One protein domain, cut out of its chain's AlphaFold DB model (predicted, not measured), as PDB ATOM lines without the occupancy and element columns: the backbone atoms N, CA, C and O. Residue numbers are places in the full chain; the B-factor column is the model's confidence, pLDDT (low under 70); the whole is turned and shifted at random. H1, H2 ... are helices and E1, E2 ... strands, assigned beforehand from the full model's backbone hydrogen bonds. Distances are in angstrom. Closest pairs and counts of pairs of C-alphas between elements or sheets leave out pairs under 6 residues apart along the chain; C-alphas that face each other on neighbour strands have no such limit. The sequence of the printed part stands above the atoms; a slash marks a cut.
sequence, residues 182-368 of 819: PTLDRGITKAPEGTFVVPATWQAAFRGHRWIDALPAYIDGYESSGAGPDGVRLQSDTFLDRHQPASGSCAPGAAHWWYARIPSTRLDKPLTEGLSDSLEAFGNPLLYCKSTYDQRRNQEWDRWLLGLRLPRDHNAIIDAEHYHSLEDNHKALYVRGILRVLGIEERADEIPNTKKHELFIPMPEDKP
ATOM      1  N   PRO A 182      19.732 -35.848 -15.459       87.62
ATOM      2  CA  PRO A 182      18.377 -35.824 -16.000       87.62
ATOM      3  C   PRO A 182      18.334 -35.167 -17.387       87.62
ATOM      4  O   PRO A 182      19.311 -34.591 -17.867       87.62
ATOM      5  N   THR A 183      17.153 -35.179 -18.008       80.69
ATOM      6  CA  THR A 183      16.831 -34.258 -19.108       80.69
ATOM      7  C   THR A 183      17.034 -32.811 -18.663       80.69
ATOM      8  O   THR A 183      16.584 -32.443 -17.576       80.69
ATOM      9  N   LEU A 184      17.663 -31.990 -19.504       79.56
ATOM     10  CA  LEU A 184      17.986 -30.594 -19.195       79.56
ATOM     11  C   LEU A 184      17.137 -29.631 -20.031       79.56
ATOM     12  O   LEU A 184      16.817 -29.926 -21.180       79.56
ATOM     13  N   ASP A 185      16.799 -28.470 -19.470       69.38
ATOM     14  CA  ASP A 185      16.144 -27.388 -20.209       69.38
ATOM     15  C   ASP A 185      17.163 -26.637 -21.093       69.38
ATOM     16  O   ASP A 185      18.285 -26.342 -20.666       69.38
ATOM     17  N   ARG A 186      16.762 -26.278 -22.317       64.62
ATOM     18  CA  ARG A 186      17.501 -25.379 -23.212       64.62
ATOM     19  C   ARG A 186      16.995 -23.946 -22.998       64.62
ATOM     20  O   ARG A 186      15.847 -23.647 -23.291       64.62
ATOM     21  N   GLY A 187      17.851 -23.057 -22.481       52.75
ATOM     22  CA  GLY A 187      17.629 -21.601 -22.559       52.75
ATOM     23  C   GLY A 187      16.783 -20.897 -21.479       52.75
ATOM     24  O   GLY A 187      16.212 -19.859 -21.781       52.75
ATOM     25  N   ILE A 188      16.715 -21.370 -20.223       45.44
ATOM     26  CA  ILE A 188      15.953 -20.665 -19.150       45.44
ATOM     27  C   ILE A 188      16.842 -19.827 -18.205       45.44
ATOM     28  O   ILE A 188      16.368 -18.948 -17.485       45.44
ATOM     29  N   THR A 189      18.158 -20.033 -18.202       45.16
ATOM     30  CA  THR A 189      19.085 -19.215 -17.394       45.16
ATOM     31  C   THR A 189      19.838 -18.240 -18.292       45.16
ATOM     32  O   THR A 189      19.841 -18.426 -19.500       45.16
ATOM     33  N   LYS A 190      20.442 -17.186 -17.723       44.75
ATOM     34  CA  LYS A 190      21.169 -16.074 -18.390       44.75
ATOM     35  C   LYS A 190      22.393 -16.500 -19.244       44.75
ATOM     36  O   LYS A 190      23.396 -15.791 -19.284       44.75
ATOM     37  N   ALA A 191      22.364 -17.682 -19.839       52.03
ATOM     38  CA  ALA A 191      23.366 -18.236 -20.723       52.03
ATOM     39  C   ALA A 191      23.128 -17.750 -22.165       52.03
ATOM     40  O   ALA A 191      22.006 -17.372 -22.508       52.03
ATOM     41  N   PRO A 192      24.169 -17.751 -23.012       55.19
ATOM     42  CA  PRO A 192      24.019 -17.495 -24.439       55.19
ATOM     43  C   PRO A 192      22.987 -18.448 -25.059       55.19
ATOM     44  O   PRO A 192      22.930 -19.620 -24.670       55.19
ATOM     45  N   GLU A 193      22.197 -17.961 -26.021       58.09
ATOM     46  CA  GLU A 193      21.334 -18.819 -26.843       58.09
ATOM     47  C   GLU A 193      22.141 -20.015 -27.368       58.09
ATOM     48  O   GLU A 193      23.277 -19.865 -27.823       58.09
ATOM     49  N   GLY A 194      21.565 -21.210 -27.243       63.72
ATOM     50  CA  GLY A 194      22.199 -22.441 -27.697       63.72
ATOM     51  C   GLY A 194      23.285 -23.009 -26.777       63.72
ATOM     52  O   GLY A 194      24.337 -23.457 -27.219       63.72
ATOM     53  N   THR A 195      23.079 -23.000 -25.459       73.44
ATOM     54  CA  THR A 195      23.972 -23.684 -24.506       73.44
ATOM     55  C   THR A 195      23.167 -24.465 -23.468       73.44
ATOM     56  O   THR A 195      22.229 -23.932 -22.873       73.44
ATOM     57  N   PHE A 196      23.554 -25.715 -23.205       79.06
ATOM     58  CA  PHE A 196      23.044 -26.505 -22.086       79.06
ATOM     59  C   PHE A 196      23.760 -26.119 -20.793       79.06
ATOM     60  O   PHE A 196      24.991 -26.126 -20.726       79.06
ATOM     61  N   VAL A 197      22.987 -25.818 -19.751       82.56
ATOM     62  CA  VAL A 197      23.503 -25.483 -18.420       82.56
ATOM     63  C   VAL A 197      22.882 -26.422 -17.398       82.56
ATOM     64  O   VAL A 197      21.662 -26.542 -17.314       82.56
ATOM     65  N   VAL A 198      23.725 -27.076 -16.601       87.81
ATOM     66  CA  VAL A 198      23.269 -27.914 -15.486       87.81
ATOM     67  C   VAL A 198      22.817 -27.000 -14.340       87.81
ATOM     68  O   VAL A 198      23.599 -26.137 -13.936       87.81
ATOM     69  N   PRO A 199      21.601 -27.146 -13.780       88.44
ATOM     70  CA  PRO A 199      21.166 -26.328 -12.647       88.44
ATOM     71  C   PRO A 199      22.058 -26.513 -11.409       88.44
ATOM     72  O   PRO A 199      22.604 -27.592 -11.188       88.44
ATOM     73  N   ALA A 200      22.172 -25.487 -10.560       89.62
ATOM     74  CA  ALA A 200      23.092 -25.484  -9.414       89.62
ATOM     75  C   ALA A 200      22.889 -26.663  -8.439       89.62
ATOM     76  O   ALA A 200      23.859 -27.211  -7.918       89.62
ATOM     77  N   THR A 201      21.643 -27.092  -8.224       90.75
ATOM     78  CA  THR A 201      21.314 -28.274  -7.407       90.75
ATOM     79  C   THR A 201      21.908 -29.555  -7.983       90.75
ATOM     80  O   THR A 201      22.526 -30.336  -7.263       90.75
ATOM     81  N   TRP A 202      21.791 -29.736  -9.298       93.06
ATOM     82  CA  TRP A 202      22.368 -30.863 -10.024       93.06
ATOM     83  C   TRP A 202      23.898 -30.779 -10.091       93.06
ATOM     84  O   TRP A 202      24.557 -31.797  -9.916       93.06
ATOM     85  N   GLN A 203      24.483 -29.583 -10.236       93.06
ATOM     86  CA  GLN A 203      25.940 -29.397 -10.130       93.06
ATOM     87  C   GLN A 203      26.467 -29.797  -8.744       93.06
ATOM     88  O   GLN A 203      27.532 -30.401  -8.634       93.06
ATOM     89  N   ALA A 204      25.721 -29.478  -7.680       93.06
ATOM     90  CA  ALA A 204      26.080 -29.858  -6.319       93.06
ATOM     91  C   ALA A 204      25.989 -31.377  -6.100       93.06
ATOM     92  O   ALA A 204      26.883 -31.941  -5.470       93.06
ATOM     93  N   ALA A 205      24.955 -32.032  -6.639       94.25
ATOM     94  CA  ALA A 205      24.801 -33.486  -6.573       94.25
ATOM     95  C   ALA A 205      25.887 -34.226  -7.372       94.25
ATOM     96  O   ALA A 205      26.475 -35.185  -6.885       94.25
ATOM     97  N   PHE A 206      26.219 -33.736  -8.567       94.81
ATOM     98  CA  PHE A 206      27.256 -34.289  -9.441       94.81
ATOM     99  C   PHE A 206      28.614 -33.598  -9.241       94.81
ATOM    100  O   PHE A 206      29.382 -33.414 -10.187       94.81
ATOM    101  N   ARG A 207      28.946 -33.186  -8.009       93.25
ATOM    102  CA  ARG A 207      30.203 -32.477  -7.730       93.25
ATOM    103  C   ARG A 207      31.403 -33.268  -8.259       93.25
ATOM    104  O   ARG A 207      31.492 -34.479  -8.055       93.25
ATOM    105  N   GLY A 208      32.307 -32.564  -8.937       90.69
ATOM    106  CA  GLY A 208      33.517 -33.132  -9.535       90.69
ATOM    107  C   GLY A 208      33.304 -33.842 -10.873       90.69
ATOM    108  O   GLY A 208      34.291 -34.171 -11.516       90.69
ATOM    109  N   HIS A 209      32.059 -34.073 -11.309       93.06
ATOM    110  CA  HIS A 209      31.804 -34.742 -12.584       93.06
ATOM    111  C   HIS A 209      32.120 -33.835 -13.771       93.06
ATOM    112  O   HIS A 209      31.916 -32.613 -13.738       93.06
ATOM    113  N   ARG A 210      32.530 -34.475 -14.862       91.06
ATOM    114  CA  ARG A 210      32.564 -33.889 -16.197       91.06
ATOM    115  C   ARG A 210      31.322 -34.293 -16.980       91.06
ATOM    116  O   ARG A 210      30.621 -35.240 -16.619       91.06
ATOM    117  N   TRP A 211      31.075 -33.617 -18.099       88.94
ATOM    118  CA  TRP A 211      29.981 -33.986 -19.002       88.94
ATOM    119  C   TRP A 211      30.081 -35.438 -19.481       88.94
ATOM    120  O   TRP A 211      29.076 -36.140 -19.492       88.94
ATOM    121  N   ILE A 212      31.281 -35.917 -19.821       86.12
ATOM    122  CA  ILE A 212      31.477 -37.302 -20.275       86.12
ATOM    123  C   ILE A 212      31.150 -38.348 -19.197       86.12
ATOM    124  O   ILE A 212      30.648 -39.420 -19.522       86.12
ATOM    125  N   ASP A 213      31.372 -38.024 -17.920       87.19
ATOM    126  CA  ASP A 213      31.118 -38.946 -16.809       87.19
ATOM    127  C   ASP A 213      29.624 -39.049 -16.489       87.19
ATOM    128  O   ASP A 213      29.175 -40.058 -15.953       87.19
ATOM    129  N   ALA A 214      28.856 -37.997 -16.780       91.00
ATOM    130  CA  ALA A 214      27.477 -37.841 -16.333       91.00
ATOM    131  C   ALA A 214      26.432 -38.080 -17.439       91.00
ATOM    132  O   ALA A 214      25.241 -37.865 -17.213       91.00
ATOM    133  N   LEU A 215      26.849 -38.517 -18.631       90.56
ATOM    134  CA  LEU A 215      25.960 -38.799 -19.758       90.56
ATOM    135  C   LEU A 215      25.890 -40.309 -20.041       90.56
ATOM    136  O   LEU A 215      26.930 -40.947 -20.214       90.56
ATOM    137  N   PRO A 216      24.686 -40.904 -20.138       91.06
ATOM    138  CA  PRO A 216      24.544 -42.295 -20.544       91.06
ATOM    139  C   PRO A 216      24.706 -42.417 -22.065       91.06
ATOM    140  O   PRO A 216      24.401 -41.480 -22.804       91.06
ATOM    141  N   ALA A 217      25.133 -43.577 -22.556       89.00
ATOM    142  CA  ALA A 217      25.092 -43.903 -23.978       89.00
ATOM    143  C   ALA A 217      23.856 -44.755 -24.289       89.00
ATOM    144  O   ALA A 217      23.597 -45.751 -23.612       89.00
ATOM    145  N   TYR A 218      23.089 -44.370 -25.309       84.38
ATOM    146  CA  TYR A 218      21.882 -45.098 -25.708       84.38
ATOM    147  C   TYR A 218      22.239 -46.231 -26.660       84.38
ATOM    148  O   TYR A 218      22.871 -46.000 -27.693       84.38
ATOM    149  N   ILE A 219      21.792 -47.437 -26.329       84.94
ATOM    150  CA  ILE A 219      22.007 -48.627 -27.145       84.94
ATOM    151  C   ILE A 219      20.767 -48.832 -28.009       84.94
ATOM    152  O   ILE A 219      19.638 -48.741 -27.533       84.94
ATOM    153  N   ASP A 220      20.986 -49.060 -29.298       78.44
ATOM    154  CA  ASP A 220      19.939 -49.383 -30.260       78.44
ATOM    155  C   ASP A 220      20.274 -50.743 -30.867       78.44
ATOM    156  O   ASP A 220      21.408 -50.963 -31.295       78.44
ATOM    157  N   GLY A 221      19.322 -51.663 -30.850       78.12
ATOM    158  CA  GLY A 221      19.522 -53.028 -31.340       78.12
ATOM    159  C   GLY A 221      18.224 -53.670 -31.790       78.12
ATOM    160  O   GLY A 221      18.095 -54.888 -31.754       78.12
ATOM    161  N   TYR A 222      17.248 -52.845 -32.154       79.50
ATOM    162  CA  TYR A 222      15.887 -53.270 -32.401       79.50
ATOM    163  C   TYR A 222      15.406 -52.788 -33.766       79.50
ATOM    164  O   TYR A 222      15.656 -51.648 -34.157       79.50
ATOM    165  N   GLU A 223      14.666 -53.639 -34.471       77.19
ATOM    166  CA  GLU A 223      14.019 -53.296 -35.735       77.19
ATOM    167  C   GLU A 223      12.499 -53.456 -35.655       77.19
ATOM    168  O   GLU A 223      11.963 -54.262 -34.888       77.19
ATOM    169  N   SER A 224      11.792 -52.663 -36.462       69.62
ATOM    170  CA  SER A 224      10.347 -52.805 -36.622       69.62
ATOM    171  C   SER A 224      10.080 -54.038 -37.477       69.62
ATOM    172  O   SER A 224      10.359 -54.039 -38.675       69.62
ATOM    173  N   SER A 225       9.488 -55.076 -36.899       62.28
ATOM    174  CA  SER A 225       8.894 -56.143 -37.694       62.28
ATOM    175  C   SER A 225       7.611 -55.582 -38.316       62.28
ATOM    176  O   SER A 225       6.748 -55.063 -37.615       62.28
ATOM    177  N   GLY A 226       7.500 -55.572 -39.644       54.94
ATOM    178  CA  GLY A 226       6.396 -54.933 -40.383       54.94
ATOM    179  C   GLY A 226       5.016 -55.596 -40.228       54.94
ATOM    180  O   GLY A 226       4.214 -55.533 -41.158       54.94
ATOM    181  N   ALA A 227       4.737 -56.259 -39.105       44.44
ATOM    182  CA  ALA A 227       3.491 -56.952 -38.811       44.44
ATOM    183  C   ALA A 227       2.752 -56.251 -37.657       44.44
ATOM    184  O   ALA A 227       3.004 -56.536 -36.494       44.44
ATOM    185  N   GLY A 228       1.819 -55.354 -37.991       50.19
ATOM    186  CA  GLY A 228       0.911 -54.730 -37.017       50.19
ATOM    187  C   GLY A 228       1.592 -53.844 -35.957       50.19
ATOM    188  O   GLY A 228       2.784 -53.565 -36.066       50.19
ATOM    189  N   PRO A 229       0.838 -53.363 -34.949       43.38
ATOM    190  CA  PRO A 229       1.363 -52.519 -33.867       43.38
ATOM    191  C   PRO A 229       2.388 -53.226 -32.954       43.38
ATOM    192  O   PRO A 229       3.086 -52.556 -32.203       43.38
ATOM    193  N   ASP A 230       2.548 -54.548 -33.081       54.41
ATOM    194  CA  ASP A 230       2.943 -55.420 -31.966       54.41
ATOM    195  C   ASP A 230       4.374 -56.000 -32.048       54.41
ATOM    196  O   ASP A 230       4.676 -56.994 -31.389       54.41
ATOM    197  N   GLY A 231       5.284 -55.477 -32.874       56.56
ATOM    198  CA  GLY A 231       6.479 -56.262 -33.210       56.56
ATOM    199  C   GLY A 231       7.777 -55.488 -33.322       56.56
ATOM    200  O   GLY A 231       8.244 -55.250 -34.431       56.56
ATOM    201  N   VAL A 232       8.417 -55.182 -32.195       67.81
ATOM    202  CA  VAL A 232       9.846 -54.846 -32.179       67.81
ATOM    203  C   VAL A 232      10.634 -56.120 -31.885       67.81
ATOM    204  O   VAL A 232      10.349 -56.807 -30.901       67.81
ATOM    205  N   ARG A 233      11.605 -56.446 -32.741       75.12
ATOM    206  CA  ARG A 233      12.483 -57.618 -32.584       75.12
ATOM    207  C   ARG A 233      13.925 -57.189 -32.452       75.12
ATOM    208  O   ARG A 233      14.296 -56.126 -32.957       75.12
ATOM    209  N   LEU A 234      14.726 -58.012 -31.779       79.50
ATOM    210  CA  LEU A 234      16.167 -57.826 -31.800       79.50
ATOM    211  C   LEU A 234      16.650 -57.910 -33.246       79.50
ATOM    212  O   LEU A 234      16.419 -58.890 -33.954       79.50
ATOM    213  N   GLN A 235      17.299 -56.840 -33.688       83.25
ATOM    214  CA  GLN A 235      17.932 -56.819 -34.988       83.25
ATOM    215  C   GLN A 235      19.126 -57.772 -34.930       83.25
ATOM    216  O   GLN A 235      20.014 -57.617 -34.081       83.25
ATOM    217  N   SER A 236      19.144 -58.746 -35.841       81.88
ATOM    218  CA  SER A 236      20.225 -59.722 -35.915       81.88
ATOM    219  C   SER A 236      21.577 -59.035 -36.065       81.88
ATOM    220  O   SER A 236      21.697 -58.004 -36.730       81.88
ATOM    221  N   ASP A 237      22.605 -59.641 -35.478       80.69
ATOM    222  CA  ASP A 237      23.996 -59.202 -35.591       80.69
ATOM    223  C   ASP A 237      24.337 -57.893 -34.839       80.69
ATOM    224  O   ASP A 237      25.452 -57.368 -34.964       80.69
ATOM    225  N   THR A 238      23.412 -57.391 -34.011       85.88
ATOM    226  CA  THR A 238      23.638 -56.263 -33.092       85.88
ATOM    227  C   THR A 238      24.249 -56.705 -31.759       85.88
ATOM    228  O   THR A 238      24.260 -57.885 -31.412       85.88
ATOM    229  N   PHE A 239      24.756 -55.746 -30.974       86.88
ATOM    230  CA  PHE A 239      25.318 -56.015 -29.642       86.88
ATOM    231  C   PHE A 239      24.324 -56.742 -28.717       86.88
ATOM    232  O   PHE A 239      24.700 -57.700 -28.042       86.88
ATOM    233  N   LEU A 240      23.059 -56.303 -28.706       86.00
ATOM    234  CA  LEU A 240      22.019 -56.888 -27.856       86.00
ATOM    235  C   LEU A 240      21.686 -58.332 -28.264       86.00
ATOM    236  O   LEU A 240      21.503 -59.168 -27.385       86.00
ATOM    237  N   ASP A 241      21.669 -58.625 -29.567       84.88
ATOM    238  CA  ASP A 241      21.422 -59.966 -30.115       84.88
ATOM    239  C   ASP A 241      22.566 -60.943 -29.792       84.88
ATOM    240  O   ASP A 241      22.342 -62.014 -29.229       84.88
ATOM    241  N   ARG A 242      23.818 -60.550 -30.064       83.69
ATOM    242  CA  ARG A 242      24.983 -61.436 -29.898       83.69
ATOM    243  C   ARG A 242      25.314 -61.749 -28.444       83.69
ATOM    244  O   ARG A 242      25.687 -62.877 -28.131       83.69
ATOM    245  N   HIS A 243      25.252 -60.740 -27.577       85.12
ATOM    246  CA  HIS A 243      25.730 -60.863 -26.199       85.12
ATOM    247  C   HIS A 243      24.612 -61.106 -25.182       85.12
ATOM    248  O   HIS A 243      24.923 -61.478 -24.052       85.12
ATOM    249  N   GLN A 244      23.344 -60.868 -25.551       85.56
ATOM    250  CA  GLN A 244      22.169 -60.954 -24.669       85.56
ATOM    251  C   GLN A 244      22.437 -60.424 -23.245       85.56
ATOM    252  O   GLN A 244      22.254 -61.140 -22.255       85.56
ATOM    253  N   PRO A 245      22.931 -59.178 -23.117       86.31
ATOM    254  CA  PRO A 245      23.494 -58.696 -21.868       86.31
ATOM    255  C   PRO A 245      22.447 -58.553 -20.758       86.31
ATOM    256  O   PRO A 245      21.319 -58.108 -20.972       86.31
ATOM    257  N   ALA A 246      22.867 -58.846 -19.529       85.69
ATOM    258  CA  ALA A 246      22.119 -58.540 -18.316       85.69
ATOM    259  C   ALA A 246      22.390 -57.107 -17.820       85.69
ATOM    260  O   ALA A 246      23.443 -56.520 -18.082       85.69
ATOM    261  N   SER A 247      21.462 -56.562 -17.030       86.56
ATOM    262  CA  SER A 247      21.682 -55.325 -16.277       86.56
ATOM    263  C   SER A 247      22.757 -55.515 -15.205       86.56
ATOM    264  O   SER A 247      22.602 -56.335 -14.299       86.56
ATOM    265  N   GLY A 248      23.813 -54.707 -15.271       83.81
ATOM    266  CA  GLY A 248      24.941 -54.732 -14.342       83.81
ATOM    267  C   GLY A 248      24.590 -54.217 -12.946       83.81
ATOM    268  O   GLY A 248      23.603 -53.503 -12.756       83.81
ATOM    269  N   SER A 249      25.398 -54.606 -11.956       82.38
ATOM    270  CA  SER A 249      25.333 -54.149 -10.561       82.38
ATOM    271  C   SER A 249      26.553 -53.302 -10.230       82.38
ATOM    272  O   SER A 249      27.650 -53.633 -10.672       82.38
ATOM    273  N   CYS A 250      26.382 -52.259  -9.418       83.88
ATOM    274  CA  CYS A 250      27.504 -51.483  -8.880       83.88
ATOM    275  C   CYS A 250      28.127 -52.144  -7.636       83.88
ATOM    276  O   CYS A 250      28.960 -51.533  -6.969       83.88
ATOM    277  N   ALA A 251      27.687 -53.353  -7.262       83.69
ATOM    278  CA  ALA A 251      28.153 -54.005  -6.046       83.69
ATOM    279  C   ALA A 251      29.645 -54.372  -6.166       83.69
ATOM    280  O   ALA A 251      30.060 -54.893  -7.212       83.69
ATOM    281  N   PRO A 252      30.453 -54.150  -5.111       79.44
ATOM    282  CA  PRO A 252      31.872 -54.489  -5.130       79.44
ATOM    283  C   PRO A 252      32.101 -55.951  -5.537       79.44
ATOM    284  O   PRO A 252      31.549 -56.866  -4.932       79.44
ATOM    285  N   GLY A 253      32.899 -56.173  -6.586       74.31
ATOM    286  CA  GLY A 253      33.241 -57.512  -7.085       74.31
ATOM    287  C   GLY A 253      32.151 -58.239  -7.889       74.31
ATOM    288  O   GLY A 253      32.433 -59.304  -8.425       74.31
ATOM    289  N   ALA A 254      30.945 -57.677  -8.018       68.25
ATOM    290  CA  ALA A 254      29.837 -58.269  -8.780       68.25
ATOM    291  C   ALA A 254      29.583 -57.583 -10.136       68.25
ATOM    292  O   ALA A 254      28.684 -57.977 -10.882       68.25
ATOM    293  N   ALA A 255      30.336 -56.528 -10.456       64.44
ATOM    294  CA  ALA A 255      30.171 -55.785 -11.696       64.44
ATOM    295  C   ALA A 255      30.709 -56.582 -12.896       64.44
ATOM    296  O   ALA A 255      31.916 -56.772 -13.051       64.44
ATOM    297  N   HIS A 256      29.805 -57.004 -13.782       77.62
ATOM    298  CA  HIS A 256      30.167 -57.400 -15.140       77.62
ATOM    299  C   HIS A 256      30.469 -56.137 -15.949       77.62
ATOM    300  O   HIS A 256      29.555 -55.428 -16.382       77.62
ATOM    301  N   TRP A 257      31.757 -55.831 -16.091       89.56
ATOM    302  CA  TRP A 257      32.221 -54.653 -16.813       89.56
ATOM    303  C   TRP A 257      32.098 -54.837 -18.320       89.56
ATOM    304  O   TRP A 257      32.576 -55.822 -18.884       89.56
ATOM    305  N   TRP A 258      31.514 -53.828 -18.954       92.88
ATOM    306  CA  TRP A 258      31.497 -53.659 -20.398       92.88
ATOM    307  C   TRP A 258      32.365 -52.467 -20.772       92.88
ATOM    308  O   TRP A 258      32.506 -51.520 -19.997       92.88
ATOM    309  N   TYR A 259      32.927 -52.501 -21.969       92.69
ATOM    310  CA  TYR A 259      33.850 -51.487 -22.451       92.69
ATOM    311  C   TYR A 259      33.262 -50.878 -23.711       92.69
ATOM    312  O   TYR A 259      33.125 -51.564 -24.721       92.69
ATOM    313  N   ALA A 260      32.888 -49.602 -23.654       91.50
ATOM    314  CA  ALA A 260      32.300 -48.900 -24.788       91.50
ATOM    315  C   ALA A 260      33.305 -47.940 -25.416       91.50
ATOM    316  O   ALA A 260      33.988 -47.193 -24.709       91.50
ATOM    317  N   ARG A 261      33.369 -47.920 -26.748       89.00
ATOM    318  CA  ARG A 261      34.184 -46.957 -27.487       89.00
ATOM    319  C   ARG A 261      33.485 -45.604 -27.481       89.00
ATOM    320  O   ARG A 261      32.612 -45.349 -28.309       89.00
ATOM    321  N   ILE A 262      33.865 -44.748 -26.535       78.81
ATOM    322  CA  ILE A 262      33.294 -43.411 -26.338       78.81
ATOM    323  C   ILE A 262      34.313 -42.383 -26.827       78.81
ATOM    324  O   ILE A 262      35.343 -42.186 -26.184       78.81
ATOM    325  N   PRO A 263      34.070 -41.715 -27.964       64.56
ATOM    326  CA  PRO A 263      35.065 -40.801 -28.493       64.56
ATOM    327  C   PRO A 263      35.011 -39.422 -27.801       64.56
ATOM    328  O   PRO A 263      33.957 -38.807 -27.652       64.56
ATOM    329  N   SER A 264      36.198 -38.889 -27.514       62.28
ATOM    330  CA  SER A 264      36.565 -37.465 -27.398       62.28
ATOM    331  C   SER A 264      36.789 -36.815 -26.030       62.28
ATOM    332  O   SER A 264      36.051 -36.967 -25.066       62.28
ATOM    333  N   THR A 265      37.775 -35.920 -26.090       61.56
ATOM    334  CA  THR A 265      38.230 -34.911 -25.130       61.56
ATOM    335  C   THR A 265      37.342 -33.657 -25.060       61.56
ATOM    336  O   THR A 265      37.605 -32.764 -24.266       61.56
ATOM    337  N   ARG A 266      36.287 -33.517 -25.886       68.69
ATOM    338  CA  ARG A 266      35.452 -32.287 -25.921       68.69
ATOM    339  C   ARG A 266      34.385 -32.224 -24.823       68.69
ATOM    340  O   ARG A 266      33.884 -31.140 -24.521       68.69
ATOM    341  N   LEU A 267      34.030 -33.378 -24.263       78.62
ATOM    342  CA  LEU A 267      33.126 -33.526 -23.116       78.62
ATOM    343  C   LEU A 267      33.899 -33.662 -21.790       78.62
ATOM    344  O   LEU A 267      33.292 -33.794 -20.728       78.62
ATOM    345  N   ASP A 268      35.230 -33.583 -21.853       82.69
ATOM    346  CA  ASP A 268      36.164 -33.588 -20.724       82.69
ATOM    347  C   ASP A 268      36.248 -32.188 -20.088       82.69
ATOM    348  O   ASP A 268      37.303 -31.565 -19.998       82.69
ATOM    349  N   LYS A 269      35.086 -31.628 -19.741       86.75
ATOM    350  CA  LYS A 269      34.953 -30.329 -19.072       86.75
ATOM    351  C   LYS A 269      33.992 -30.463 -17.887       86.75
ATOM    352  O   LYS A 269      33.071 -31.289 -17.964       86.75
ATOM    353  N   PRO A 270      34.163 -29.682 -16.810       90.75
ATOM    354  CA  PRO A 270      33.317 -29.787 -15.626       90.75
ATOM    355  C   PRO A 270      31.866 -29.390 -15.928       90.75
ATOM    356  O   PRO A 270      31.607 -28.528 -16.767       90.75
ATOM    357  N   LEU A 271      30.905 -29.969 -15.200       90.62
ATOM    358  CA  LEU A 271      29.474 -29.644 -15.351       90.62
ATOM    359  C   LEU A 271      29.112 -28.186 -15.004       90.62
ATOM    360  O   LEU A 271      28.018 -27.726 -15.328       90.62
ATOM    361  N   THR A 272      30.015 -27.457 -14.342       88.69
ATOM    362  CA  THR A 272      29.883 -26.016 -14.074       88.69
ATOM    363  C   THR A 272      30.052 -25.166 -15.333       88.69
ATOM    364  O   THR A 272      29.624 -24.014 -15.355       88.69
ATOM    365  N   GLU A 273      30.676 -25.714 -16.378       87.94
ATOM    366  CA  GLU A 273      30.821 -25.064 -17.675       87.94
ATOM    367  C   GLU A 273      29.705 -25.510 -18.623       87.94
ATOM    368  O   GLU A 273      29.468 -26.705 -18.823       87.94
ATOM    369  N   GLY A 274      29.026 -24.536 -19.234       81.25
ATOM    370  CA  GLY A 274      27.966 -24.797 -20.201       81.25
ATOM    371  C   GLY A 274      28.457 -25.574 -21.428       81.25
ATOM    372  O   GLY A 274      29.597 -25.430 -21.888       81.25
ATOM    373  N   LEU A 275      27.574 -26.397 -21.989       80.00
ATOM    374  CA  LEU A 275      27.835 -27.170 -23.199       80.00
ATOM    375  C   LEU A 275      27.115 -26.535 -24.393       80.00
ATOM    376  O   LEU A 275      25.894 -26.584 -24.479       80.00
ATOM    377  N   SER A 276      27.879 -25.930 -25.305       72.75
ATOM    378  CA  SER A 276      27.357 -25.301 -26.530       72.75
ATOM    379  C   SER A 276      26.594 -26.301 -27.410       72.75
ATOM    380  O   SER A 276      27.091 -27.395 -27.675       72.75
ATOM    381  N   ASP A 277      25.444 -25.890 -27.939       59.41
ATOM    382  CA  ASP A 277      24.569 -26.676 -28.815       59.41
ATOM    383  C   ASP A 277      25.006 -26.674 -30.286       59.41
ATOM    384  O   ASP A 277      24.548 -27.512 -31.050       59.41
ATOM    385  N   SER A 278      25.959 -25.819 -30.686       55.12
ATOM    386  CA  SER A 278      26.616 -25.859 -32.010       55.12
ATOM    387  C   SER A 278      27.292 -27.206 -32.338       55.12
ATOM    388  O   SER A 278      27.736 -27.434 -33.463       55.12
ATOM    389  N   LEU A 279      27.307 -28.139 -31.379       53.12
ATOM    390  CA  LEU A 279      27.563 -29.566 -31.575       53.12
ATOM    391  C   LEU A 279      26.454 -30.274 -32.395       53.12
ATOM    392  O   LEU A 279      26.720 -31.340 -32.945       53.12
ATOM    393  N   GLU A 280      25.258 -29.693 -32.530       46.47
ATOM    394  CA  GLU A 280      24.174 -30.134 -33.422       46.47
ATOM    395  C   GLU A 280      24.352 -29.639 -34.866       46.47
ATOM    396  O   GLU A 280      24.027 -30.363 -35.806       46.47
ATOM    397  N   ALA A 281      24.895 -28.429 -35.061       42.16
ATOM    398  CA  ALA A 281      24.853 -27.723 -36.347       42.16
ATOM    399  C   ALA A 281      25.668 -28.384 -37.477       42.16
ATOM    400  O   ALA A 281      25.416 -28.110 -38.646       42.16
ATOM    401  N   PHE A 282      26.599 -29.290 -37.168       36.22
ATOM    402  CA  PHE A 282      27.314 -30.084 -38.173       36.22
ATOM    403  C   PHE A 282      27.706 -31.453 -37.614       36.22
ATOM    404  O   PHE A 282      28.846 -31.658 -37.206       36.22
ATOM    405  N   GLY A 283      26.763 -32.400 -37.604       46.34
ATOM    406  CA  GLY A 283      27.073 -33.833 -37.633       46.34
ATOM    407  C   GLY A 283      28.129 -34.308 -36.635       46.34
ATOM    408  O   GLY A 283      28.997 -35.090 -37.019       46.34
ATOM    409  N   ASN A 284      28.088 -33.855 -35.375       53.50
ATOM    410  CA  ASN A 284      28.987 -34.391 -34.361       53.50
ATOM    411  C   ASN A 284      28.661 -35.884 -34.160       53.50
ATOM    412  O   ASN A 284      27.548 -36.212 -33.738       53.50
ATOM    413  N   PRO A 285      29.594 -36.809 -34.445       57.34
ATOM    414  CA  PRO A 285      29.304 -38.237 -34.370       57.34
ATOM    415  C   PRO A 285      29.082 -38.749 -32.935       57.34
ATOM    416  O   PRO A 285      28.777 -39.928 -32.779       57.34
ATOM    417  N   LEU A 286      29.232 -37.903 -31.902       61.81
ATOM    418  CA  LEU A 286      29.528 -38.329 -30.526       61.81
ATOM    419  C   LEU A 286      28.477 -37.956 -29.474       61.81
ATOM    420  O   LEU A 286      28.432 -38.587 -28.421       61.81
ATOM    421  N   LEU A 287      27.629 -36.958 -29.739       72.75
ATOM    422  CA  LEU A 287      26.579 -36.523 -28.814       72.75
ATOM    423  C   LEU A 287      25.210 -36.960 -29.347       72.75
ATOM    424  O   LEU A 287      24.876 -36.725 -30.509       72.75
ATOM    425  N   TYR A 288      24.421 -37.610 -28.498       73.06
ATOM    426  CA  TYR A 288      23.000 -37.842 -28.710       73.06
ATOM    427  C   TYR A 288      22.225 -36.699 -28.058       73.06
ATOM    428  O   TYR A 288      22.333 -36.482 -26.853       73.06
ATOM    429  N   CYS A 289      21.449 -35.981 -28.860       72.75
ATOM    430  CA  CYS A 289      20.629 -34.865 -28.422       72.75
ATOM    431  C   CYS A 289      19.242 -35.044 -29.042       72.75
ATOM    432  O   CYS A 289      19.119 -35.163 -30.264       72.75
ATOM    433  N   LYS A 290      18.204 -35.161 -28.212       70.12
ATOM    434  CA  LYS A 290      16.820 -35.288 -28.682       70.12
ATOM    435  C   LYS A 290      15.913 -34.396 -27.852       70.12
ATOM    436  O   LYS A 290      15.795 -34.596 -26.642       70.12
ATOM    437  N   SER A 291      15.251 -33.449 -28.511       66.44
ATOM    438  CA  SER A 291      14.210 -32.650 -27.875       66.44
ATOM    439  C   SER A 291      13.070 -33.569 -27.442       66.44
ATOM    440  O   SER A 291      12.646 -34.457 -28.189       66.44
ATOM    441  N   THR A 292      12.571 -33.363 -26.229       60.69
ATOM    442  CA  THR A 292      11.358 -34.017 -25.735       60.69
ATOM    443  C   THR A 292      10.096 -33.252 -26.146       60.69
ATOM    444  O   THR A 292       9.026 -33.536 -25.611       60.69
ATOM    445  N   TYR A 293      10.215 -32.281 -27.065       53.16
ATOM    446  CA  TYR A 293       9.115 -31.484 -27.600       53.16
ATOM    447  C   TYR A 293       8.017 -32.366 -28.206       53.16
ATOM    448  O   TYR A 293       8.254 -33.150 -29.129       53.16
ATOM    449  N   ASP A 294       6.798 -32.209 -27.694       50.34
ATOM    450  CA  ASP A 294       5.596 -32.755 -28.313       50.34
ATOM    451  C   ASP A 294       5.085 -31.748 -29.350       50.34
ATOM    452  O   ASP A 294       4.588 -30.673 -29.002       50.34
ATOM    453  N   GLN A 295       5.194 -32.102 -30.635       41.41
ATOM    454  CA  GLN A 295       4.773 -31.255 -31.758       41.41
ATOM    455  C   GLN A 295       3.294 -30.846 -31.703       41.41
ATOM    456  O   GLN A 295       2.895 -29.900 -32.379       41.41
ATOM    457  N   ARG A 296       2.482 -31.511 -30.874       43.38
ATOM    458  CA  ARG A 296       1.039 -31.285 -30.769       43.38
ATOM    459  C   ARG A 296       0.631 -30.039 -29.979       43.38
ATOM    460  O   ARG A 296      -0.554 -29.717 -29.989       43.38
ATOM    461  N   ARG A 297       1.534 -29.359 -29.248       47.72
ATOM    462  CA  ARG A 297       1.096 -28.407 -28.196       47.72
ATOM    463  C   ARG A 297       1.680 -27.003 -28.169       47.72
ATOM    464  O   ARG A 297       1.279 -26.251 -27.290       47.72
ATOM    465  N   ASN A 298       2.513 -26.610 -29.132       40.38
ATOM    466  CA  ASN A 298       2.872 -25.200 -29.364       40.38
ATOM    467  C   ASN A 298       3.223 -24.406 -28.070       40.38
ATOM    468  O   ASN A 298       2.775 -23.273 -27.905       40.38
ATOM    469  N   GLN A 299       3.952 -25.018 -27.121       47.09
ATOM    470  CA  GLN A 299       4.358 -24.407 -25.842       47.09
ATOM    471  C   GLN A 299       5.876 -24.510 -25.602       47.09
ATOM    472  O   GLN A 299       6.510 -25.508 -25.939       47.09
ATOM    473  N   GLU A 300       6.415 -23.450 -24.990       40.88
ATOM    474  CA  GLU A 300       7.818 -22.997 -24.882       40.88
ATOM    475  C   GLU A 300       8.748 -23.799 -23.937       40.88
ATOM    476  O   GLU A 300       9.656 -23.226 -23.338       40.88
ATOM    477  N   TRP A 301       8.567 -25.112 -23.762       48.69
ATOM    478  CA  TRP A 301       9.477 -25.911 -22.918       48.69
ATOM    479  C   TRP A 301      10.373 -26.798 -23.767       48.69
ATOM    480  O   TRP A 301      10.003 -27.899 -24.177       48.69
ATOM    481  N   ASP A 302      11.581 -26.315 -24.017       58.59
ATOM    482  CA  ASP A 302      12.566 -26.999 -24.839       58.59
ATOM    483  C   ASP A 302      13.465 -27.870 -23.945       58.59
ATOM    484  O   ASP A 302      14.597 -27.514 -23.621       58.59
ATOM    485  N   ARG A 303      12.919 -28.987 -23.449       68.56
ATOM    486  CA  ARG A 303      13.668 -29.999 -22.683       68.56
ATOM    487  C   ARG A 303      14.371 -30.972 -23.613       68.56
ATOM    488  O   ARG A 303      13.803 -31.412 -24.610       68.56
ATOM    489  N   TRP A 304      15.588 -31.355 -23.253       74.44
ATOM    490  CA  TRP A 304      16.446 -32.190 -24.080       74.44
ATOM    491  C   TRP A 304      16.969 -33.392 -23.316       74.44
ATOM    492  O   TRP A 304      17.478 -33.298 -22.196       74.44
ATOM    493  N   LEU A 305      16.860 -34.541 -23.973       77.12
ATOM    494  CA  LEU A 305      17.541 -35.758 -23.586       77.12
ATOM    495  C   LEU A 305      18.950 -35.729 -24.175       77.12
ATOM    496  O   LEU A 305      19.116 -35.740 -25.397       77.12
ATOM    497  N   LEU A 306      19.947 -35.711 -23.295       81.69
ATOM    498  CA  LEU A 306      21.355 -35.756 -23.664       81.69
ATOM    499  C   LEU A 306      21.925 -37.152 -23.406       81.69
ATOM    500  O   LEU A 306      21.518 -37.854 -22.478       81.69
ATOM    501  N   GLY A 307      22.879 -37.559 -24.231       84.81
ATOM    502  CA  GLY A 307      23.670 -38.760 -24.006       84.81
ATOM    503  C   GLY A 307      24.822 -38.894 -24.982       84.81
ATOM    504  O   GLY A 307      25.055 -38.035 -25.829       84.81
ATOM    505  N   LEU A 308      25.544 -39.996 -24.870       85.56
ATOM    506  CA  LEU A 308      26.681 -40.325 -25.715       85.56
ATOM    507  C   LEU A 308      26.211 -41.160 -26.907       85.56
ATOM    508  O   LEU A 308      25.363 -42.049 -26.778       85.56
ATOM    509  N   ARG A 309      26.756 -40.870 -28.087       80.38
ATOM    510  CA  ARG A 309      26.478 -41.623 -29.308       80.38
ATOM    511  C   ARG A 309      27.575 -42.655 -29.519       80.38
ATOM    512  O   ARG A 309      28.736 -42.310 -29.716       80.38
ATOM    513  N   LEU A 310      27.183 -43.924 -29.485       82.50
ATOM    514  CA  LEU A 310      28.082 -45.028 -29.785       82.50
ATOM    515  C   LEU A 310      28.294 -45.159 -31.304       82.50
ATOM    516  O   LEU A 310      27.388 -44.830 -32.085       82.50
ATOM    517  N   PRO A 311      29.470 -45.644 -31.743       79.50
ATOM    518  CA  PRO A 311      29.676 -46.085 -33.119       79.50
ATOM    519  C   PRO A 311      28.619 -47.116 -33.544       79.50
ATOM    520  O   PRO A 311      28.111 -47.868 -32.719       79.50
ATOM    521  N   ARG A 312      28.279 -47.159 -34.837       72.38
ATOM    522  CA  ARG A 312      27.258 -48.084 -35.377       72.38
ATOM    523  C   ARG A 312      27.794 -49.480 -35.723       72.38
ATOM    524  O   ARG A 312      27.073 -50.263 -36.329       72.38
ATOM    525  N   ASP A 313      29.047 -49.782 -35.401       75.94
ATOM    526  CA  ASP A 313      29.641 -51.100 -35.621       75.94
ATOM    527  C   ASP A 313      29.517 -52.016 -34.400       75.94
ATOM    528  O   ASP A 313      29.316 -51.582 -33.268       75.94
ATOM    529  N   HIS A 314      29.677 -53.312 -34.649       70.75
ATOM    530  CA  HIS A 314      29.473 -54.368 -33.664       70.75
ATOM    531  C   HIS A 314      30.502 -54.396 -32.524       70.75
ATOM    532  O   HIS A 314      30.254 -55.048 -31.519       70.75
ATOM    533  N   ASN A 315      31.624 -53.680 -32.653       78.25
ATOM    534  CA  ASN A 315      32.643 -53.553 -31.607       78.25
ATOM    535  C   ASN A 315      32.506 -52.235 -30.828       78.25
ATOM    536  O   ASN A 315      33.437 -51.815 -30.144       78.25
ATOM    537  N   ALA A 316      31.370 -51.541 -30.941       86.81
ATOM    538  CA  ALA A 316      31.117 -50.328 -30.170       86.81
ATOM    539  C   ALA A 316      31.082 -50.589 -28.656       86.81
ATOM    540  O   ALA A 316      31.467 -49.711 -27.886       86.81
ATOM    541  N   ILE A 317      30.646 -51.785 -28.246       91.31
ATOM    542  CA  ILE A 317      30.714 -52.291 -26.873       91.31
ATOM    543  C   ILE A 317      31.327 -53.691 -26.925       91.31
ATOM    544  O   ILE A 317      30.898 -54.514 -27.730       91.31
ATOM    545  N   ILE A 318      32.311 -53.953 -26.069       91.19
ATOM    546  CA  ILE A 318      32.985 -55.248 -25.942       91.19
ATOM    547  C   ILE A 318      33.007 -55.701 -24.479       91.19
ATOM    548  O   ILE A 318      32.894 -54.885 -23.557       91.19
ATOM    549  N   ASP A 319      33.132 -57.006 -24.260       90.75
ATOM    550  CA  ASP A 319      33.295 -57.580 -22.925       90.75
ATOM    551  C   ASP A 319      34.728 -57.403 -22.390       90.75
ATOM    552  O   ASP A 319      35.631 -56.884 -23.056       90.75
ATOM    553  N   ALA A 320      34.933 -57.822 -21.140       89.56
ATOM    554  CA  ALA A 320      36.235 -57.750 -20.500       89.56
ATOM    555  C   ALA A 320      37.285 -58.641 -21.180       89.56
ATOM    556  O   ALA A 320      38.432 -58.219 -21.284       89.56
ATOM    557  N   GLU A 321      36.939 -59.844 -21.634       90.00
ATOM    558  CA  GLU A 321      37.905 -60.767 -22.243       90.00
ATOM    559  C   GLU A 321      38.495 -60.166 -23.523       90.00
ATOM    560  O   GLU A 321      39.718 -60.056 -23.665       90.00
ATOM    561  N   HIS A 322      37.626 -59.657 -24.395       90.50
ATOM    562  CA  HIS A 322      38.025 -58.952 -25.600       90.50
ATOM    563  C   HIS A 322      38.842 -57.707 -25.240       90.50
ATOM    564  O   HIS A 322      39.954 -57.558 -25.746       90.50
ATOM    565  N   TYR A 323      38.377 -56.858 -24.317       91.19
ATOM    566  CA  TYR A 323      39.120 -55.656 -23.922       91.19
ATOM    567  C   TYR A 323      40.557 -55.963 -23.475       91.19
ATOM    568  O   TYR A 323      41.494 -55.291 -23.906       91.19
ATOM    569  N   HIS A 324      40.764 -57.002 -22.659       92.00
ATOM    570  CA  HIS A 324      42.099 -57.357 -22.173       92.00
ATOM    571  C   HIS A 324      43.021 -57.894 -23.276       92.00
ATOM    572  O   HIS A 324      44.237 -57.726 -23.152       92.00
ATOM    573  N   SER A 325      42.465 -58.455 -24.356       92.69
ATOM    574  CA  SER A 325      43.228 -58.927 -25.521       92.69
ATOM    575  C   SER A 325      43.664 -57.815 -26.486       92.69
ATOM    576  O   SER A 325      44.513 -58.054 -27.343       92.69
ATOM    577  N   LEU A 326      43.132 -56.593 -26.342       91.81
ATOM    578  CA  LEU A 326      43.531 -55.441 -27.153       91.81
ATOM    579  C   LEU A 326      44.926 -54.908 -26.779       91.81
ATOM    580  O   LEU A 326      45.335 -54.918 -25.613       91.81
ATOM    581  N   GLU A 327      45.620 -54.357 -27.775       91.75
ATOM    582  CA  GLU A 327      46.812 -53.523 -27.582       91.75
ATOM    583  C   GLU A 327      46.469 -52.220 -26.824       91.75
ATOM    584  O   GLU A 327      45.349 -51.707 -26.910       91.75
ATOM    585  N   ASP A 328      47.431 -51.657 -26.086       87.06
ATOM    586  CA  ASP A 328      47.206 -50.515 -25.180       87.06
ATOM    587  C   ASP A 328      46.688 -49.250 -25.893       87.06
ATOM    588  O   ASP A 328      45.847 -48.521 -25.365       87.06
ATOM    589  N   ASN A 329      47.134 -49.015 -27.129       84.50
ATOM    590  CA  ASN A 329      46.647 -47.939 -28.000       84.50
ATOM    591  C   ASN A 329      45.145 -48.070 -28.322       84.50
ATOM    592  O   ASN A 329      44.445 -47.063 -28.417       84.50
ATOM    593  N   HIS A 330      44.639 -49.295 -28.469       84.12
ATOM    594  CA  HIS A 330      43.228 -49.577 -28.703       84.12
ATOM    595  C   HIS A 330      42.431 -49.580 -27.398       84.12
ATOM    596  O   HIS A 330      41.306 -49.084 -27.391       84.12
ATOM    597  N   LYS A 331      43.013 -50.051 -26.285       86.44
ATOM    598  CA  LYS A 331      42.395 -49.973 -24.948       86.44
ATOM    599  C   LYS A 331      42.055 -48.540 -24.548       86.44
ATOM    600  O   LYS A 331      40.989 -48.315 -23.982       86.44
ATOM    601  N   ALA A 332      42.905 -47.575 -24.906       85.25
ATOM    602  CA  ALA A 332      42.686 -46.151 -24.640       85.25
ATOM    603  C   ALA A 332      41.423 -45.563 -25.307       85.25
ATOM    604  O   ALA A 332      40.988 -44.474 -24.940       85.25
ATOM    605  N   LEU A 333      40.825 -46.259 -26.283       84.88
ATOM    606  CA  LEU A 333      39.592 -45.828 -26.952       84.88
ATOM    607  C   LEU A 333      38.318 -46.251 -26.211       84.88
ATOM    608  O   LEU A 333      37.234 -45.788 -26.573       84.88
ATOM    609  N   TYR A 334      38.427 -47.143 -25.225       89.44
ATOM    610  CA  TYR A 334      37.281 -47.691 -24.516       89.44
ATOM    611  C   TYR A 334      37.212 -47.192 -23.080       89.44
ATOM    612  O   TYR A 334      38.211 -47.101 -22.371       89.44
ATOM    613  N   VAL A 335      35.987 -46.943 -22.634       89.75
ATOM    614  CA  VAL A 335      35.668 -46.587 -21.256       89.75
ATOM    615  C   VAL A 335      34.899 -47.745 -20.640       89.75
ATOM    616  O   VAL A 335      33.953 -48.254 -21.245       89.75
ATOM    617  N   ARG A 336      35.300 -48.164 -19.435       91.19
ATOM    618  CA  ARG A 336      34.573 -49.190 -18.683       91.19
ATOM    619  C   ARG A 336      33.238 -48.638 -18.178       91.19
ATOM    620  O   ARG A 336      33.129 -47.462 -17.829       91.19
ATOM    621  N   GLY A 337      32.231 -49.488 -18.091       92.12
ATOM    622  CA  GLY A 337      30.907 -49.114 -17.619       92.12
ATOM    623  C   GLY A 337      30.014 -50.318 -17.382       92.12
ATOM    624  O   GLY A 337      30.423 -51.470 -17.537       92.12
ATOM    625  N   ILE A 338      28.780 -50.030 -16.988       91.75
ATOM    626  CA  ILE A 338      27.747 -51.037 -16.744       91.75
ATOM    627  C   ILE A 338      26.570 -50.827 -17.684       91.75
ATOM    628  O   ILE A 338      26.334 -49.724 -18.179       91.75
ATOM    629  N   LEU A 339      25.805 -51.889 -17.898       90.69
ATOM    630  CA  LEU A 339      24.591 -51.841 -18.697       90.69
ATOM    631  C   LEU A 339      23.357 -51.757 -17.809       90.69
ATOM    632  O   LEU A 339      23.275 -52.412 -16.772       90.69
ATOM    633  N   ARG A 340      22.364 -51.000 -18.257       88.50
ATOM    634  CA  ARG A 340      20.997 -51.043 -17.750       88.50
ATOM    635  C   ARG A 340      20.109 -51.498 -18.904       88.50
ATOM    636  O   ARG A 340      19.834 -50.715 -19.808       88.50
ATOM    637  N   VAL A 341      19.688 -52.757 -18.881       85.44
ATOM    638  CA  VAL A 341      18.949 -53.419 -19.966       85.44
ATOM    639  C   VAL A 341      17.551 -53.774 -19.484       85.44
ATOM    640  O   VAL A 341      17.383 -54.467 -18.479       85.44
ATOM    641  N   LEU A 342      16.540 -53.275 -20.192       78.25
ATOM    642  CA  LEU A 342      15.145 -53.574 -19.888       78.25
ATOM    643  C   LEU A 342      14.640 -54.809 -20.644       78.25
ATOM    644  O   LEU A 342      13.894 -55.591 -20.061       78.25
ATOM    645  N   GLY A 343      15.075 -54.986 -21.897       76.19
ATOM    646  CA  GLY A 343      14.676 -56.097 -22.764       76.19
ATOM    647  C   GLY A 343      13.253 -55.907 -23.295       76.19
ATOM    648  O   GLY A 343      12.288 -56.315 -22.648       76.19
ATOM    649  N   ILE A 344      13.127 -55.255 -24.457       71.56
ATOM    650  CA  ILE A 344      11.833 -54.776 -24.989       71.56
ATOM    651  C   ILE A 344      11.287 -55.583 -26.173       71.56
ATOM    652  O   ILE A 344      10.242 -55.231 -26.721       71.56
ATOM    653  N   GLU A 345      11.984 -56.647 -26.569       69.56
ATOM    654  CA  GLU A 345      11.514 -57.578 -27.597       69.56
ATOM    655  C   GLU A 345      10.130 -58.122 -27.218       69.56
ATOM    656  O   GLU A 345       9.914 -58.501 -26.068       69.56
ATOM    657  N   GLU A 346       9.184 -58.075 -28.164       63.72
ATOM    658  CA  GLU A 346       7.778 -58.494 -27.981       63.72
ATOM    659  C   GLU A 346       6.988 -57.726 -26.896       63.72
ATOM    660  O   GLU A 346       5.863 -58.091 -26.561       63.72
ATOM    661  N   ARG A 347       7.548 -56.640 -26.345       61.22
ATOM    662  CA  ARG A 347       6.965 -55.865 -25.229       61.22
ATOM    663  C   ARG A 347       6.867 -54.364 -25.513       61.22
ATOM    664  O   ARG A 347       6.753 -53.554 -24.591       61.22
ATOM    665  N   ALA A 348       6.933 -53.983 -26.786       60.78
ATOM    666  CA  ALA A 348       7.014 -52.590 -27.218       60.78
ATOM    667  C   ALA A 348       5.798 -51.744 -26.793       60.78
ATOM    668  O   ALA A 348       5.983 -50.599 -26.391       60.78
ATOM    669  N   ASP A 349       4.585 -52.304 -26.781       55.59
ATOM    670  CA  ASP A 349       3.354 -51.577 -26.414       55.59
ATOM    671  C   ASP A 349       3.237 -51.258 -24.918       55.59
ATOM    672  O   ASP A 349       2.485 -50.369 -24.505       55.59
ATOM    673  N   GLU A 350       4.015 -51.941 -24.072       56.91
ATOM    674  CA  GLU A 350       4.125 -51.596 -22.652       56.91
ATOM    675  C   GLU A 350       4.936 -50.305 -22.448       56.91
ATOM    676  O   GLU A 350       4.928 -49.724 -21.355       56.91
ATOM    677  N   ILE A 351       5.648 -49.849 -23.483       56.81
ATOM    678  CA  ILE A 351       6.706 -48.850 -23.392       56.81
ATOM    679  C   ILE A 351       6.371 -47.653 -24.288       56.81
ATOM    680  O   ILE A 351       6.103 -47.802 -25.475       56.81
ATOM    681  N   PRO A 352       6.421 -46.414 -23.764       53.62
ATOM    682  CA  PRO A 352       6.261 -45.244 -24.612       53.62
ATOM    683  C   PRO A 352       7.342 -45.217 -25.703       53.62
ATOM    684  O   PRO A 352       8.530 -45.158 -25.390       53.62
ATOM    685  N   ASN A 353       6.933 -45.155 -26.971       48.03
ATOM    686  CA  ASN A 353       7.802 -45.004 -28.152       48.03
ATOM    687  C   ASN A 353       8.734 -43.767 -28.112       48.03
ATOM    688  O   ASN A 353       9.644 -43.614 -28.928       48.03
ATOM    689  N   THR A 354       8.517 -42.866 -27.153       48.97
ATOM    690  CA  THR A 354       9.354 -41.700 -26.870       48.97
ATOM    691  C   THR A 354      10.566 -42.006 -25.984       48.97
ATOM    692  O   THR A 354      11.406 -41.120 -25.817       48.97
ATOM    693  N   LYS A 355      10.703 -43.224 -25.438       55.50
ATOM    694  CA  LYS A 355      11.765 -43.601 -24.491       55.50
ATOM    695  C   LYS A 355      12.707 -44.668 -25.058       55.50
ATOM    696  O   LYS A 355      12.273 -45.603 -25.716       55.50
ATOM    697  N   LYS A 356      14.003 -44.529 -24.759       63.03
ATOM    698  CA  LYS A 356      15.038 -45.561 -24.943       63.03
ATOM    699  C   LYS A 356      15.451 -46.070 -23.560       63.03
ATOM    700  O   LYS A 356      15.613 -45.246 -22.658       63.03
ATOM    701  N   HIS A 357      15.579 -47.382 -23.368       69.38
ATOM    702  CA  HIS A 357      15.715 -47.971 -22.027       69.38
ATOM    703  C   HIS A 357      16.989 -48.796 -21.818       69.38
ATOM    704  O   HIS A 357      17.323 -49.123 -20.676       69.38
ATOM    705  N   GLU A 358      17.703 -49.066 -22.903       86.00
ATOM    706  CA  GLU A 358      18.949 -49.804 -22.995       86.00
ATOM    707  C   GLU A 358      20.083 -48.792 -22.941       86.00
ATOM    708  O   GLU A 358      20.314 -48.018 -23.876       86.00
ATOM    709  N   LEU A 359      20.757 -48.753 -21.798       89.00
ATOM    710  CA  LEU A 359      21.755 -47.737 -21.503       89.00
ATOM    711  C   LEU A 359      23.088 -48.396 -21.188       89.00
ATOM    712  O   LEU A 359      23.150 -49.328 -20.387       89.00
ATOM    713  N   PHE A 360      24.157 -47.852 -21.753       91.69
ATOM    714  CA  PHE A 360      25.502 -48.003 -21.220       91.69
ATOM    715  C   PHE A 360      25.805 -46.801 -20.328       91.69
ATOM    716  O   PHE A 360      25.660 -45.654 -20.748       91.69
ATOM    717  N   ILE A 361      26.220 -47.052 -19.092       92.12
ATOM    718  CA  ILE A 361      26.553 -46.018 -18.112       92.12
ATOM    719  C   ILE A 361      28.071 -46.035 -17.915       92.12
ATOM    720  O   ILE A 361      28.583 -47.005 -17.344       92.12
ATOM    721  N   PRO A 362      28.799 -44.993 -18.362       91.38
ATOM    722  CA  PRO A 362      30.241 -44.894 -18.153       91.38
ATOM    723  C   PRO A 362      30.595 -44.868 -16.661       91.38
ATOM    724  O   PRO A 362      29.990 -44.124 -15.885       91.38
ATOM    725  N   MET A 363      31.587 -45.667 -16.264       90.19
ATOM    726  CA  MET A 363      32.102 -45.769 -14.892       90.19
ATOM    727  C   MET A 363      33.641 -45.831 -14.884       90.19
ATOM    728  O   MET A 363      34.202 -46.832 -14.426       90.19
ATOM    729  N   PRO A 364      34.360 -44.825 -15.419       88.88
ATOM    730  CA  PRO A 364      35.821 -44.834 -15.397       88.88
ATOM    731  C   PRO A 364      36.374 -44.851 -13.957       88.88
ATOM    732  O   PRO A 364      35.654 -44.580 -12.997       88.88
ATOM    733  N   GLU A 365      37.640 -45.237 -13.790       86.56
ATOM    734  CA  GLU A 365      38.282 -45.376 -12.466       86.56
ATOM    735  C   GLU A 365      38.347 -44.078 -11.668       86.56
ATOM    736  O   GLU A 365      38.271 -44.105 -10.445       86.56
ATOM    737  N   ASP A 366      38.442 -42.954 -12.367       87.75
ATOM    738  CA  ASP A 366      38.480 -41.606 -11.818       87.75
ATOM    739  C   ASP A 366      37.085 -40.979 -11.655       87.75
ATOM    740  O   ASP A 366      36.995 -39.810 -11.272       87.75
ATOM    741  N   LYS A 367      35.989 -41.714 -11.927       89.38
ATOM    742  CA  LYS A 367      34.630 -41.168 -11.799       89.38
ATOM    743  C   LYS A 367      34.360 -40.756 -10.343       89.38
ATOM    744  O   LYS A 367      34.482 -41.591  -9.446       89.38
ATOM    745  N   PRO A 368      33.943 -39.505 -10.083       90.06
ATOM    746  CA  PRO A 368      33.645 -39.062  -8.726       90.06
ATOM    747  C   PRO A 368      32.473 -39.833  -8.104       90.06
ATOM    748  O   PRO A 368      31.406 -39.939  -8.701       90.06
TER     749      PRO A 368
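AT A GLANCE: This is residues 182 to 368 of the 819 residues of an uncharacterized protein of Thiohalocapsa sp. PB-PSB1 (UniProt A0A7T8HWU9). Little regular structure: a loop-rich body whose one half holds the small twisted sheet E3, E6, E7, the hairpin E1 and E2, and H2, H3 and H4, the other the hairpin E4 and E5 and H1. The 187 printed residues run H1 E1 E2 H2 E3 E4 E5 H3 H4 E6 E7, four named helices and seven named strands, mixed class, with 53 residues in named elements. The whole is compact, radius of gyration of the C-alphas 17.8 A, spanning 47 by 47 by 33 A.

IN THESE COORDINATES: H1 is residues 200 to 205, from C-alpha 200 at (23.092, -25.484, -9.414); E1 222 to 224; E2 232 to 234; H2 239 to 243; E3 258 to 261; E4 287 to 291; E5 303 to 308, 16.9 A; H3 320 to 325; H4 328 to 331; E6 334 to 340, 17.9 A; E7 359 to 362, to C-alpha 362 at (30.241, -44.894, -18.153).

HOW THE PARTS SIT: Inner strand E6 is antiparallel to E3, N 337 and O 258 2.8 A apart, and to E7, N 340 and O 359 2.8 A. H3 only grazes this sheet. In hairpin E4 and E5, N 288 and O 307 are 2.8 A apart; in E1 and E2, N 223 and O 233, 2.9 A. H1 touches no helix. Every O i to N i+4 pair is within hydrogen-bond range in H1, H2 and H3; H4 is too short for one.

THE WHOLE: The printed part has no cut. Long links include E3 to E4. Of its residues, 61 are under pLDDT 70.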